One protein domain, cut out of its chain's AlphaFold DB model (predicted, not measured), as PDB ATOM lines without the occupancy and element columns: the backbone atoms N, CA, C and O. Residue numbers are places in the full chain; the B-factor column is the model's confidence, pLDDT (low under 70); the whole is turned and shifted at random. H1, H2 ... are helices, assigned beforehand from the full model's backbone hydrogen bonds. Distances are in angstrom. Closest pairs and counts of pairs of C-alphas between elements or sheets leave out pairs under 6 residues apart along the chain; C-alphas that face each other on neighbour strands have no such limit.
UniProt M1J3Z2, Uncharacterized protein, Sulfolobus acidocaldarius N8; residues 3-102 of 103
ATOM      1  N   TRP A   3      -1.446  51.989 -16.723       93.06
ATOM      2  CA  TRP A   3      -1.387  51.175 -15.501       93.06
ATOM      3  C   TRP A   3       0.028  50.678 -15.153       93.06
ATOM      4  O   TRP A   3       0.335  50.494 -13.980       93.06
ATOM      5  N   VAL A   4       0.910  50.522 -16.149       96.06
ATOM      6  CA  VAL A   4       2.302  50.080 -15.956       96.06
ATOM      7  C   VAL A   4       3.095  51.061 -15.086       96.06
ATOM      8  O   VAL A   4       3.914  50.638 -14.270       96.06
ATOM      9  N   LYS A   5       2.805  52.364 -15.189       94.31
ATOM     10  CA  LYS A   5       3.480  53.420 -14.413       94.31
ATOM     11  C   LYS A   5       3.203  53.329 -12.915       94.31
ATOM     12  O   LYS A   5       3.951  53.887 -12.120       94.31
ATOM     13  N   HIS A   6       2.126  52.649 -12.536       92.44
ATOM     14  CA  HIS A   6       1.697  52.506 -11.149       92.44
ATOM     15  C   HIS A   6       2.192  51.214 -10.502       92.44
ATOM     16  O   HIS A   6       1.959  51.016  -9.315       92.44
ATOM     17  N   LEU A   7       2.875  50.348 -11.260       94.50
ATOM     18  CA  LEU A   7       3.431  49.120 -10.716       94.50
ATOM     19  C   LEU A   7       4.660  49.409  -9.855       94.50
ATOM     20  O   LEU A   7       5.660  49.964 -10.333       94.50
ATOM     21  N   SER A   8       4.598  48.932  -8.621       94.44
ATOM     22  CA  SER A   8       5.738  48.776  -7.728       94.44
ATOM     23  C   SER A   8       6.769  47.782  -8.291       94.44
ATOM     24  O   SER A   8       6.467  46.990  -9.192       94.44
ATOM     25  N   PRO A   9       8.002  47.790  -7.757       95.06
ATOM     26  CA  PRO A   9       9.013  46.778  -8.055       95.06
ATOM     27  C   PRO A   9       8.520  45.325  -7.994       95.06
ATOM     28  O   PRO A   9       8.736  44.573  -8.947       95.06
ATOM     29  N   ASP A  10       7.804  44.956  -6.932       94.12
ATOM     30  CA  ASP A  10       7.329  43.586  -6.708       94.12
ATOM     31  C   ASP A  10       6.249  43.192  -7.727       94.12
ATOM     32  O   ASP A  10       6.216  42.071  -8.236       94.12
ATOM     33  N   GLU A  11       5.376  44.133  -8.093       95.38
ATOM     34  CA  GLU A  11       4.352  43.899  -9.112       95.38
ATOM     35  C   GLU A  11       4.964  43.763 -10.512       95.38
ATOM     36  O   GLU A  11       4.479  42.979 -11.330       95.38
ATOM     37  N   ARG A  12       6.064  44.474 -10.792       96.75
ATOM     38  CA  ARG A  12       6.833  44.299 -12.035       96.75
ATOM     39  C   ARG A  12       7.489  42.926 -12.090       96.75
ATOM     40  O   ARG A  12       7.395  42.263 -13.122       96.75
ATOM     41  N   GLU A  13       8.104  42.484 -10.996       96.88
ATOM     42  CA  GLU A  13       8.642  41.123 -10.880       96.88
ATOM     43  C   GLU A  13       7.540  40.080 -11.105       96.88
ATOM     44  O   GLU A  13       7.723  39.131 -11.874       96.88
ATOM     45  N   PHE A  14       6.368  40.278 -10.499       96.12
ATOM     46  CA  PHE A  14       5.218  39.408 -10.703       96.12
ATOM     47  C   PHE A  14       4.818  39.315 -12.183       96.12
ATOM     48  O   PHE A  14       4.608  38.207 -12.680       96.12
ATOM     49  N   VAL A  15       4.760  40.438 -12.909       97.00
ATOM     50  CA  VAL A  15       4.469  40.437 -14.355       97.00
ATOM     51  C   VAL A  15       5.530  39.657 -15.132       97.00
ATOM     52  O   VAL A  15       5.176  38.818 -15.962       97.00
ATOM     53  N   VAL A  16       6.818  39.893 -14.855       97.50
ATOM     54  CA  VAL A  16       7.929  39.173 -15.503       97.50
ATOM     55  C   VAL A  16       7.773  37.668 -15.292       97.50
ATOM     56  O   VAL A  16       7.748  36.905 -16.258       97.50
ATOM     57  N   ASN A  17       7.596  37.239 -14.043       97.19
ATOM     58  CA  ASN A  17       7.447  35.831 -13.692       97.19
ATOM     59  C   ASN A  17       6.188  35.205 -14.302       97.19
ATOM     60  O   ASN A  17       6.248  34.085 -14.811       97.19
ATOM     61  N   PHE A  18       5.069  35.928 -14.317       96.94
ATOM     62  CA  PHE A  18       3.842  35.471 -14.963       96.94
ATOM     63  C   PHE A  18       4.063  35.215 -16.458       96.94
ATOM     64  O   PHE A  18       3.682  34.162 -16.968       96.94
ATOM     65  N   VAL A  19       4.712  36.149 -17.159       95.88
ATOM     66  CA  VAL A  19       4.978  36.024 -18.598       95.88
ATOM     67  C   VAL A  19       5.923  34.862 -18.877       95.88
ATOM     68  O   VAL A  19       5.636  34.063 -19.762       95.88
ATOM     69  N   LEU A  20       6.995  34.702 -18.097       95.12
ATOM     70  CA  LEU A  20       7.929  33.581 -18.255       95.12
ATOM     71  C   LEU A  20       7.272  32.213 -18.012       95.12
ATOM     72  O   LEU A  20       7.659  31.235 -18.645       95.12
ATOM     73  N   GLN A  21       6.279  32.132 -17.123       94.94
ATOM     74  CA  GLN A  21       5.542  30.893 -16.844       94.94
ATOM     75  C   GLN A  21       4.461  30.576 -17.885       94.94
ATOM     76  O   GLN A  21       4.130  29.408 -18.093       94.94
ATOM     77  N   ARG A  22       3.857  31.604 -18.491       94.50
ATOM     78  CA  ARG A  22       2.744  31.457 -19.445       94.50
ATOM     79  C   ARG A  22       3.197  31.413 -20.896       94.50
ATOM     80  O   ARG A  22       2.539  30.775 -21.719       94.50
ATOM     81  N   SER A  23       4.293  32.091 -21.214       88.06
ATOM     82  CA  SER A  23       4.834  32.120 -22.561       88.06
ATOM     83  C   SER A  23       5.285  30.725 -22.979       88.06
ATOM     84  O   SER A  23       5.934  30.002 -22.227       88.06
ATOM     85  N   LYS A  24       4.948  30.354 -24.212       87.94
ATOM     86  CA  LYS A  24       5.481  29.149 -24.858       87.94
ATOM     87  C   LYS A  24       6.842  29.400 -25.508       87.94
ATOM     88  O   LYS A  24       7.464  28.451 -25.976       87.94
ATOM     89  N   LEU A  25       7.268  30.662 -25.573       89.12
ATOM     90  CA  LEU A  25       8.535  31.050 -26.173       89.12
ATOM     91  C   LEU A  25       9.689  30.736 -25.210       89.12
ATOM     92  O   LEU A  25       9.570  30.983 -24.006       89.12
ATOM     93  N   PRO A  26      10.827  30.248 -25.719       93.62
ATOM     94  CA  PRO A  26      12.059  30.164 -24.952       93.62
ATOM     95  C   PRO A  26      12.468  31.521 -24.363       93.62
ATOM     96  O   PRO A  26      12.314  32.567 -24.992       93.62
ATOM     97  N   VAL A  27      13.097  31.505 -23.184       92.81
ATOM     98  CA  VAL A  27      13.623  32.719 -22.520       92.81
ATOM     99  C   VAL A  27      14.582  33.504 -23.428       92.81
ATOM    100  O   VAL A  27      14.648  34.727 -23.348       92.81
ATOM    101  N   THR A  28      15.318  32.807 -24.299       94.62
ATOM    102  CA  THR A  28      16.191  33.405 -25.320       94.62
ATOM    103  C   THR A  28      15.405  34.290 -26.284       94.62
ATOM    104  O   THR A  28      15.751  35.455 -26.435       94.62
ATOM    105  N   GLU A  29      14.316  33.772 -26.852       95.69
ATOM    106  CA  GLU A  29      13.478  34.490 -27.820       95.69
ATOM    107  C   GLU A  29      12.742  35.659 -27.165       95.69
ATOM    108  O   GLU A  29      12.639  36.737 -27.745       95.69
ATOM    109  N   ILE A  30      12.286  35.484 -25.919       96.19
ATOM    110  CA  ILE A  30      11.683  36.578 -25.146       96.19
ATOM    111  C   ILE A  30      12.702  37.707 -24.964       96.19
ATOM    112  O   ILE A  30      12.400  38.856 -25.274       96.19
ATOM    113  N   ALA A  31      13.920  37.400 -24.508       96.56
ATOM    114  CA  ALA A  31      14.959  38.408 -24.308       96.56
ATOM    115  C   ALA A  31      15.334  39.129 -25.617       96.56
ATOM    116  O   ALA A  31      15.444  40.355 -25.628       96.56
ATOM    117  N   GLU A  32      15.459  38.383 -26.720       96.19
ATOM    118  CA  GLU A  32      15.727  38.929 -28.055       96.19
ATOM    119  C   GLU A  32      14.607  39.859 -28.532       96.19
ATOM    120  O   GLU A  32      14.890  40.972 -28.971       96.19
ATOM    121  N   SER A  33      13.341  39.459 -28.366       95.31
ATOM    122  CA  SER A  33      12.181  40.278 -28.754       95.31
ATOM    123  C   SER A  33      12.102  41.611 -28.003       95.31
ATOM    124  O   SER A  33      11.570  42.590 -28.521       95.31
ATOM    125  N   LEU A  34      12.661  41.656 -26.793       96.00
ATOM    126  CA  LEU A  34      12.712  42.839 -25.939       96.00
ATOM    127  C   LEU A  34      13.996  43.657 -26.132       96.00
ATOM    128  O   LEU A  34      14.131  44.721 -25.532       96.00
ATOM    129  N   GLY A  35      14.956  43.168 -26.922       96.44
ATOM    130  CA  GLY A  35      16.256  43.815 -27.097       96.44
ATOM    131  C   GLY A  35      17.110  43.845 -25.823       96.44
ATOM    132  O   GLY A  35      17.925  44.751 -25.655       96.44
ATOM    133  N   ILE A  36      16.930  42.879 -24.915       96.50
ATOM    134  CA  ILE A  36      17.671  42.794 -23.645       96.50
ATOM    135  C   ILE A  36      18.503  41.515 -23.555       96.50
ATOM    136  O   ILE A  36      18.290  40.535 -24.266       96.50
ATOM    137  N   SER A  37      19.457  41.488 -22.622       97.12
ATOM    138  CA  SER A  37      20.217  40.266 -22.359       97.12
ATOM    139  C   SER A  37      19.379  39.237 -21.590       97.12
ATOM    140  O   SER A  37      18.583  39.582 -20.713       97.12
ATOM    141  N   ARG A  38      19.631  37.944 -21.836       96.50
ATOM    142  CA  ARG A  38      19.037  36.844 -21.045       96.50
ATOM    143  C   ARG A  38      19.333  36.968 -19.554       96.50
ATOM    144  O   ARG A  38      18.496  36.625 -18.730       96.50
ATOM    145  N   ILE A  39      20.521  37.472 -19.217       96.75
ATOM    146  CA  ILE A  39      20.935  37.699 -17.831       96.75
ATOM    147  C   ILE A  39      20.070  38.793 -17.206       96.75
ATOM    148  O   ILE A  39      19.608  38.623 -16.085       96.75
ATOM    149  N   SER A  40      19.801  39.884 -17.928       97.00
ATOM    150  CA  SER A  40      18.908  40.951 -17.463       97.00
ATOM    151  C   SER A  40      17.509  40.406 -17.184       97.00
ATOM    152  O   SER A  40      16.985  40.621 -16.098       97.00
ATOM    153  N   LEU A  41      16.944  39.629 -18.112       96.75
ATOM    154  CA  LEU A  41      15.632  39.003 -17.931       96.75
ATOM    155  C   LEU A  41      15.607  38.045 -16.727       96.75
ATOM    156  O   LEU A  41      14.668  38.064 -15.934       96.75
ATOM    157  N   TYR A  42      16.667  37.254 -16.542       95.88
ATOM    158  CA  TYR A  42      16.815  36.387 -15.374       95.88
ATOM    159  C   TYR A  42      16.875  37.190 -14.067       95.88
ATOM    160  O   TYR A  42      16.143  36.885 -13.128       95.88
ATOM    161  N   LYS A  43      17.677  38.254 -14.011       97.38
ATOM    162  CA  LYS A  43      17.761  39.133 -12.838       97.38
ATOM    163  C   LYS A  43      16.427  39.806 -12.517       97.38
ATOM    164  O   LYS A  43      16.068  39.889 -11.349       97.38
ATOM    165  N   MET A  44      15.664  40.208 -13.536       97.56
ATOM    166  CA  MET A  44      14.304  40.735 -13.359       97.56
ATOM    167  C   MET A  44      13.363  39.694 -12.748       97.56
ATOM    168  O   MET A  44      12.603  40.019 -11.845       97.56
ATOM    169  N   SER A  45      13.449  38.432 -13.186       95.62
ATOM    170  CA  SER A  45      12.644  37.329 -12.628       95.62
ATOM    171  C   SER A  45      12.975  36.993 -11.166       95.62
ATOM    172  O   SER A  45      12.196  36.325 -10.490       95.62
ATOM    173  N   LYS A  46      14.143  37.439 -10.691       95.25
ATOM    174  CA  LYS A  46      14.638  37.260  -9.321       95.25
ATOM    175  C   LYS A  46      14.485  38.511  -8.452       95.25
ATOM    176  O   LYS A  46      14.978  38.500  -7.329       95.25
ATOM    177  N   GLY A  47      13.905  39.587  -8.984       93.62
ATOM    178  CA  GLY A  47      13.797  40.867  -8.280       93.62
ATOM    179  C   GLY A  47      15.132  41.600  -8.083       93.62
ATOM    180  O   GLY A  47      15.172  42.633  -7.424       93.62
ATOM    181  N   GLU A  48      16.236  41.115  -8.665       96.12
ATOM    182  CA  GLU A  48      17.567  41.727  -8.514       96.12
ATOM    183  C   GLU A  48      17.685  43.059  -9.268       96.12
ATOM    184  O   GLU A  48      18.483  43.920  -8.897       96.12
ATOM    185  N   ILE A  49      16.918  43.218 -10.353       96.38
ATOM    186  CA  ILE A  49      16.779  44.472 -11.100       96.38
ATOM    187  C   ILE A  49      15.314  44.676 -11.490       96.38
ATOM    188  O   ILE A  49      14.590  43.714 -11.737       96.38
ATOM    189  N   HIS A  50      14.879  45.927 -11.617       94.25
ATOM    190  CA  HIS A  50      13.495  46.236 -11.978       94.25
ATOM    191  C   HIS A  50      13.329  46.393 -13.492       94.25
ATOM    192  O   HIS A  50      14.137  47.041 -14.160       94.25
ATOM    193  N   ALA A  51      12.261  45.809 -14.035       96.56
ATOM    194  CA  ALA A  51      11.893  45.975 -15.438       96.56
ATOM    195  C   ALA A  51      11.405  47.409 -15.704       96.56
ATOM    196  O   ALA A  51      10.599  47.944 -14.940       96.56
ATOM    197  N   SER A  52      11.857  48.029 -16.797       96.75
ATOM    198  CA  SER A  52      11.344  49.335 -17.237       96.75
ATOM    199  C   SER A  52       9.896  49.235 -17.729       96.75
ATOM    200  O   SER A  52       9.398  48.140 -17.997       96.75
ATOM    201  N   ASP A  53       9.226  50.376 -17.895       97.56
ATOM    202  CA  ASP A  53       7.870  50.422 -18.463       97.56
ATOM    203  C   ASP A  53       7.820  49.766 -19.843       97.56
ATOM    204  O   ASP A  53       6.969  48.914 -20.087       97.56
ATOM    205  N   ASP A  54       8.786  50.085 -20.707       97.19
ATOM    206  CA  ASP A  54       8.892  49.501 -22.047       97.19
ATOM    207  C   ASP A  54       9.082  47.983 -21.994       97.19
ATOM    208  O   ASP A  54       8.476  47.253 -22.777       97.19
ATOM    209  N   THR A  55       9.860  47.489 -21.024       97.38
ATOM    210  CA  THR A  55      10.061  46.046 -20.829       97.38
ATOM    211  C   THR A  55       8.754  45.364 -20.429       97.38
ATOM    212  O   THR A  55       8.411  44.322 -20.983       97.38
ATOM    213  N   ILE A  56       7.997  45.950 -19.495       98.19
ATOM    214  CA  ILE A  56       6.699  45.415 -19.063       98.19
ATOM    215  C   ILE A  56       5.681  45.441 -20.208       98.19
ATOM    216  O   ILE A  56       4.973  44.457 -20.418       98.19
ATOM    217  N   ILE A  57       5.629  46.532 -20.976       97.75
ATOM    218  CA  ILE A  57       4.749  46.658 -22.146       97.75
ATOM    219  C   ILE A  57       5.113  45.608 -23.202       97.75
ATOM    220  O   ILE A  57       4.223  44.934 -23.726       97.75
ATOM    221  N   GLY A  58       6.406  45.431 -23.477       97.06
ATOM    222  CA  GLY A  58       6.912  44.410 -24.387       97.06
ATOM    223  C   GLY A  58       6.518  43.005 -23.932       97.06
ATOM    224  O   GLY A  58       5.872  42.279 -24.685       97.06
ATOM    225  N   LEU A  59       6.795  42.649 -22.676       96.88
ATOM    226  CA  LEU A  59       6.419  41.357 -22.095       96.88
ATOM    227  C   LEU A  59       4.905  41.108 -22.157       96.88
ATOM    228  O   LEU A  59       4.467  40.022 -22.532       96.88
ATOM    229  N   PHE A  60       4.098  42.123 -21.846       96.62
ATOM    230  CA  PHE A  60       2.642  42.045 -21.934       96.62
ATOM    231  C   PHE A  60       2.158  41.802 -23.371       96.62
ATOM    232  O   PHE A  60       1.179  41.085 -23.584       96.62
ATOM    233  N   SER A  61       2.837  42.373 -24.368       95.38
ATOM    234  CA  SER A  61       2.478  42.196 -25.780       95.38
ATOM    235  C   SER A  61       2.680  40.763 -26.290       95.38
ATOM    236  O   SER A  61       1.961  40.352 -27.198       95.38
ATOM    237  N   LEU A  62       3.577  39.991 -25.661       94.56
ATOM    238  CA  LEU A  62       3.856  38.589 -26.006       94.56
ATOM    239  C   LEU A  62       2.770  37.614 -25.524       94.56
ATOM    240  O   LEU A  62       2.745  36.456 -25.939       94.56
ATOM    241  N   LEU A  63       1.883  38.054 -24.629       95.06
ATOM    242  CA  LEU A  63       0.817  37.219 -24.081       95.06
ATOM    243  C   LEU A  63      -0.373  37.092 -25.040       95.06
ATOM    244  O   LEU A  63      -0.733  38.031 -25.756       95.06
ATOM    245  N   SER A  64      -1.055  35.946 -24.973       95.38
ATOM    246  CA  SER A  64      -2.384  35.802 -25.570       95.38
ATOM    247  C   SER A  64      -3.395  36.697 -24.846       95.38
ATOM    248  O   SER A  64      -3.221  37.013 -23.670       95.38
ATOM    249  N   ASP A  65      -4.495  37.073 -25.500       96.44
ATOM    250  CA  ASP A  65      -5.512  37.926 -24.862       96.44
ATOM    251  C   ASP A  65      -6.142  37.277 -23.621       96.44
ATOM    252  O   ASP A  65      -6.466  37.964 -22.650       96.44
ATOM    253  N   LYS A  66      -6.228  35.941 -23.601       96.81
ATOM    254  CA  LYS A  66      -6.643  35.179 -22.419       96.81
ATOM    255  C   LYS A  66      -5.666  35.368 -21.256       96.81
ATOM    256  O   LYS A  66      -6.101  35.632 -20.136       96.81
ATOM    257  N   ASP A  67      -4.365  35.249 -21.512       96.81
ATOM    258  CA  ASP A  67      -3.339  35.391 -20.472       96.81
ATOM    259  C   ASP A  67      -3.199  36.849 -20.011       96.81
ATOM    260  O   ASP A  67      -2.999  37.098 -18.823       96.81
ATOM    261  N   LYS A  68      -3.381  37.822 -20.918       96.88
ATOM    262  CA  LYS A  68      -3.463  39.251 -20.574       96.88
ATOM    263  C   LYS A  68      -4.604  39.518 -19.598       96.88
ATOM    264  O   LYS A  68      -4.396  40.192 -18.592       96.88
ATOM    265  N   LEU A  69      -5.795  38.980 -19.872       97.50
ATOM    266  CA  LEU A  69      -6.944  39.126 -18.980       97.50
ATOM    267  C   LEU A  69      -6.663  38.506 -17.604       97.50
ATOM    268  O   LEU A  69      -6.937  39.138 -16.586       97.50
ATOM    269  N   GLU A  70      -6.084  37.303 -17.562       97.69
ATOM    270  CA  GLU A  70      -5.727  36.651 -16.298       97.69
ATOM    271  C   GLU A  70      -4.708  37.477 -15.495       97.69
ATOM    272  O   GLU A  70      -4.893  37.674 -14.291       97.69
ATOM    273  N   LEU A  71      -3.663  37.993 -16.149       96.69
ATOM    274  CA  LEU A  71      -2.661  38.849 -15.517       96.69
ATOM    275  C   LEU A  71      -3.300  40.098 -14.900       96.69
ATOM    276  O   LEU A  71      -3.061  40.407 -13.731       96.69
ATOM    277  N   LEU A  72      -4.145  40.792 -15.667       96.75
ATOM    278  CA  LEU A  72      -4.819  42.011 -15.218       96.75
ATOM    279  C   LEU A  72      -5.777  41.743 -14.052       96.75
ATOM    280  O   LEU A  72      -5.825  42.535 -13.113       96.75
ATOM    281  N   LEU A  73      -6.500  40.618 -14.061       96.62
ATOM    282  CA  LEU A  73      -7.360  40.221 -12.941       96.62
ATOM    283  C   LEU A  73      -6.553  39.938 -11.667       96.62
ATOM    284  O   LEU A  73      -6.979  40.324 -10.578       96.62
ATOM    285  N   LYS A  74      -5.377  39.310 -11.790       95.38
ATOM    286  CA  LYS A  74      -4.486  39.063 -10.645       95.38
ATOM    287  C   LYS A  74      -3.922  40.363 -10.072       95.38
ATOM    288  O   LYS A  74      -3.992  40.553  -8.861       95.38
ATOM    289  N   LEU A  75      -3.442  41.271 -10.925       94.38
ATOM    290  CA  LEU A  75      -2.970  42.598 -10.504       94.38
ATOM    291  C   LEU A  75      -4.086  43.415  -9.846       94.38
ATOM    292  O   LEU A  75      -3.886  43.986  -8.778       94.38
ATOM    293  N   ARG A  76      -5.294  43.407 -10.425       94.06
ATOM    294  CA  ARG A  76      -6.476  44.048  -9.830       94.06
ATOM    295  C   ARG A  76      -6.717  43.560  -8.403       94.06
ATOM    296  O   ARG A  76      -6.943  44.383  -7.525       94.06
ATOM    297  N   GLY A  77      -6.614  42.253  -8.158       91.94
ATOM    298  CA  GLY A  77      -6.786  41.682  -6.821       91.94
ATOM    299  C   GLY A  77      -5.760  42.176  -5.790       91.94
ATOM    300  O   GLY A  77      -6.097  42.282  -4.610       91.94
ATOM    301  N   VAL A  78      -4.536  42.509  -6.220       88.44
ATOM    302  CA  VAL A  78      -3.514  43.129  -5.357       88.44
ATOM    303  C   VAL A  78      -3.945  44.543  -4.970       88.44
ATOM    304  O   VAL A  78      -4.064  44.835  -3.781       88.44
ATOM    305  N   PHE A  79      -4.293  45.381  -5.949       89.19
ATOM    306  CA  PHE A  79      -4.759  46.745  -5.682       89.19
ATOM    307  C   PHE A  79      -6.037  46.776  -4.833       89.19
ATOM    308  O   PHE A  79      -6.148  47.579  -3.913       89.19
ATOM    309  N   GLU A  80      -6.985  45.868  -5.071       93.19
ATOM    310  CA  GLU A  80      -8.204  45.749  -4.258       93.19
ATOM    311  C   GLU A  80      -7.928  45.359  -2.802       93.19
ATOM    312  O   GLU A  80      -8.728  45.666  -1.918       93.19
ATOM    313  N   ARG A  81      -6.840  44.634  -2.526       91.25
ATOM    314  CA  ARG A  81      -6.425  44.355  -1.147       91.25
ATOM    315  C   ARG A  81      -5.910  45.630  -0.484       91.25
ATOM    316  O   ARG A  81      -6.388  45.972   0.589       91.25
ATOM    317  N   VAL A  82      -5.026  46.355  -1.167       89.56
ATOM    318  CA  VAL A  82      -4.459  47.617  -0.672       89.56
ATOM    319  C   VAL A  82      -5.554  48.653  -0.410       89.56
ATOM    320  O   VAL A  82      -5.572  49.272   0.649       89.56
ATOM    321  N   LEU A  83      -6.509  48.811  -1.332       93.44
ATOM    322  CA  LEU A  83      -7.633  49.735  -1.151       93.44
ATOM    323  C   LEU A  83      -8.470  49.388   0.088       93.44
ATOM    324  O   LEU A  83      -8.817  50.282   0.851       93.44
ATOM    325  N   ARG A  84      -8.724  48.097   0.338       95.62
ATOM    326  CA  ARG A  84      -9.440  47.656   1.544       95.62
ATOM    327  C   ARG A  84      -8.684  47.982   2.830       95.62
ATOM    328  O   ARG A  84      -9.294  48.469   3.773       95.62
ATOM    329  N   GLU A  85      -7.373  47.756   2.865       95.62
ATOM    330  CA  GLU A  85      -6.541  48.096   4.031       95.62
ATOM    331  C   GLU A  85      -6.550  49.608   4.317       95.62
ATOM    332  O   GLU A  85      -6.611  50.030   5.474       95.62
ATOM    333  N   ILE A  86      -6.551  50.434   3.265       96.38
ATOM    334  CA  ILE A  86      -6.683  51.892   3.384       96.38
ATOM    335  C   ILE A  86      -8.056  52.269   3.950       96.38
ATOM    336  O   ILE A  86      -8.124  53.075   4.878       96.38
ATOM    337  N   ASP A  87      -9.139  51.686   3.434       97.81
ATOM    338  CA  ASP A  87     -10.501  51.958   3.909       97.81
ATOM    339  C   ASP A  87     -10.666  51.605   5.399       97.81
ATOM    340  O   ASP A  87     -11.270  52.364   6.167       97.81
ATOM    341  N   GLU A  88     -10.077  50.489   5.838       97.31
ATOM    342  CA  GLU A  88     -10.040  50.091   7.249       97.31
ATOM    343  C   GLU A  88      -9.285  51.113   8.114       97.31
ATOM    344  O   GLU A  88      -9.757  51.485   9.195       97.31
ATOM    345  N   GLU A  89      -8.139  51.618   7.645       97.56
ATOM    346  CA  GLU A  89      -7.382  52.644   8.367       97.56
ATOM    347  C   GLU A  89      -8.131  53.980   8.427       97.56
ATOM    348  O   GLU A  89      -8.196  54.597   9.494       97.56
ATOM    349  N   ILE A  90      -8.773  54.399   7.332       97.50
ATOM    350  CA  ILE A  90      -9.629  55.595   7.304       97.50
ATOM    351  C   ILE A  90     -10.731  55.478   8.362       97.50
ATOM    352  O   ILE A  90     -10.950  56.420   9.133       97.50
ATOM    353  N   ALA A  91     -11.398  54.323   8.447       96.75
ATOM    354  CA  ALA A  91     -12.430  54.085   9.451       96.75
ATOM    355  C   ALA A  91     -11.872  54.199  10.882       96.75
ATOM    356  O   ALA A  91     -12.473  54.875  11.726       96.75
ATOM    357  N   ARG A  92     -10.695  53.611  11.153       96.69
ATOM    358  CA  ARG A  92     -10.014  53.715  12.459       96.69
ATOM    359  C   ARG A  92      -9.669  55.159  12.822       96.69
ATOM    360  O   ARG A  92      -9.916  55.580  13.955       96.69
ATOM    361  N   VAL A  93      -9.108  55.920  11.885       96.25
ATOM    362  CA  VAL A  93      -8.728  57.324  12.097       96.25
ATOM    363  C   VAL A  93      -9.964  58.188  12.350       96.25
ATOM    364  O   VAL A  93      -9.978  58.971  13.300       96.25
ATOM    365  N   ASN A  94     -11.031  58.008  11.567       94.94
ATOM    366  CA  ASN A  94     -12.268  58.774  11.715       94.94
ATOM    367  C   ASN A  94     -12.917  58.574  13.098       94.94
ATOM    368  O   ASN A  94     -13.392  59.532  13.711       94.94
ATOM    369  N   LEU A  95     -12.895  57.350  13.637       93.50
ATOM    370  CA  LEU A  95     -13.383  57.084  14.995       93.50
ATOM    371  C   LEU A  95     -12.594  57.873  16.050       93.50
ATOM    372  O   LEU A  95     -13.204  58.526  16.893       93.50
ATOM    373  N   LYS A  96     -11.256  57.885  15.973       92.38
ATOM    374  CA  LYS A  96     -10.405  58.637  16.917       92.38
ATOM    375  C   LYS A  96     -10.694  60.139  16.886       92.38
ATOM    376  O   LYS A  96     -10.849  60.750  17.941       92.38
ATOM    377  N   VAL A  97     -10.817  60.712  15.685       92.19
ATOM    378  CA  VAL A  97     -11.109  62.145  15.494       92.19
ATOM    379  C   VAL A  97     -12.455  62.527  16.113       92.19
ATOM    380  O   VAL A  97     -12.577  63.585  16.728       92.19
ATOM    381  N   ASN A  98     -13.474  61.677  15.978       86.62
ATOM    382  CA  ASN A  98     -14.809  61.977  16.496       86.62
ATOM    383  C   ASN A  98     -14.937  61.775  18.014       86.62
ATOM    384  O   ASN A  98     -15.755  62.453  18.632       86.62
ATOM    385  N   THR A  99     -14.130  60.902  18.623       82.31
ATOM    386  CA  THR A  99     -14.086  60.739  20.087       82.31
ATOM    387  C   THR A  99     -13.427  61.941  20.766       82.31
ATOM    388  O   THR A  99     -13.955  62.431  21.756       82.31
ATOM    389  N   GLN A 100     -12.352  62.492  20.189       70.88
ATOM    390  CA  GLN A 100     -11.657  63.674  20.731       70.88
ATOM    391  C   GLN A 100     -12.472  64.975  20.650       70.88
ATOM    392  O   GLN A 100     -12.207  65.906  21.394       70.88
ATOM    393  N   LYS A 101     -13.465  65.067  19.756       65.50
ATOM    394  CA  LYS A 101     -14.358  66.238  19.653       65.50
ATOM    395  C   LYS A 101     -15.482  66.263  20.697       65.50
ATOM    396  O   LYS A 101     -16.278  67.199  20.693       65.50
ATOM    397  N   ARG A 102     -15.623  65.206  21.503       61.78
ATOM    398  CA  ARG A 102     -16.677  65.070  22.524       61.78
ATOM    399  C   ARG A 102     -16.172  65.317  23.951       61.78
ATOM    400  O   ARG A 102     -16.986  65.253  24.869       61.78
TER     401      ARG A 102
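Overview. This is residues 3 to 102 of the 103 residues of an uncharacterized protein of Sulfolobus acidocaldarius N8 (UniProt M1J3Z2). A compact head of five short helices, H1 to H5, sits at one end of a very long helix, H6, which runs past one side of the head and then sticks out as a lone arm from residue 80 to residue 100. In the head, H2 is in the middle, with H5 beside it, H4 crossing it, H3 at the far end and H1 packed on H5. The printed part has 100 residues, with six named helices in the order H1, H2, H3, H4, H5, H6 and no named strand; the class is all helix. The whole is only just loose, close to extended, with a radius of gyration of the C-alphas of 18.5 A, and it spans 66 by 28 by 18 A, the arm making the length.

Along the chain. The printed part begins with H1, residues 3 to 6, whose C-alpha 3 is at (-1.387, 51.175, -15.501). H2, residues 9 to 22, is 20.1 A long from first to last C-alpha and starts at C-alpha 9, (9.013, 46.778, -8.055). H3 is residues 27 to 33, 9.9 A, and H4 is residues 38 to 45, 10.6 A. H5, residues 53 to 61, measures 12.3 A. H6, residues 65 to 100, measures 52.7 A and ends at C-alpha 100, (-11.657, 63.674, 20.731).

Arrangement. H2 is the hub, touching H4, H5 and H6. H2 and H5 run the same way at a shallow tilt of 25 degrees, with Val 19 and Leu 59 their closest C-alphas at 6.5 A. H2 touches H4 with residues 13 to 17 alone, opposite ways at a steep tilt of 63 degrees; the closest C-alphas are those of Asn 17 and Ser 45, 5.5 A apart. H6 touches H2 with residues 67 to 75 alone, opposite ways at a shallow tilt of 27 degrees; the closest C-alphas are those of Arg 22 and Asp 67, 7.3 A apart. The helix packing is part aligned, part crossed, two of four tilted pairs being shallow. H3 touches H4, about perpendicular at 75 degrees, closest at the C-alphas of Ala 31 and Arg 38, 5.5 A. H1 touches H5, closest at the C-alphas of Val 4 and Asp 53, 6.1 A. H6 is apart from H1, H3 and H4. In H2, H3, H4, H5 and H6 every O i to N i+4 pair is within hydrogen-bond range; H1 is too short for such a pair.

Size, cuts and confidence. The two C-alphas farthest apart, those of Glu 29 and Arg 102, are 66.2 A apart. Residues 80 to 102, of which 80 to 100 belong to H6, stand free; without them the body spans 31 by 25 by 18 A. The printed part has no cut and no long link. The mean pLDDT of the printed part is 94.2, with residues 101 to 102 under 70.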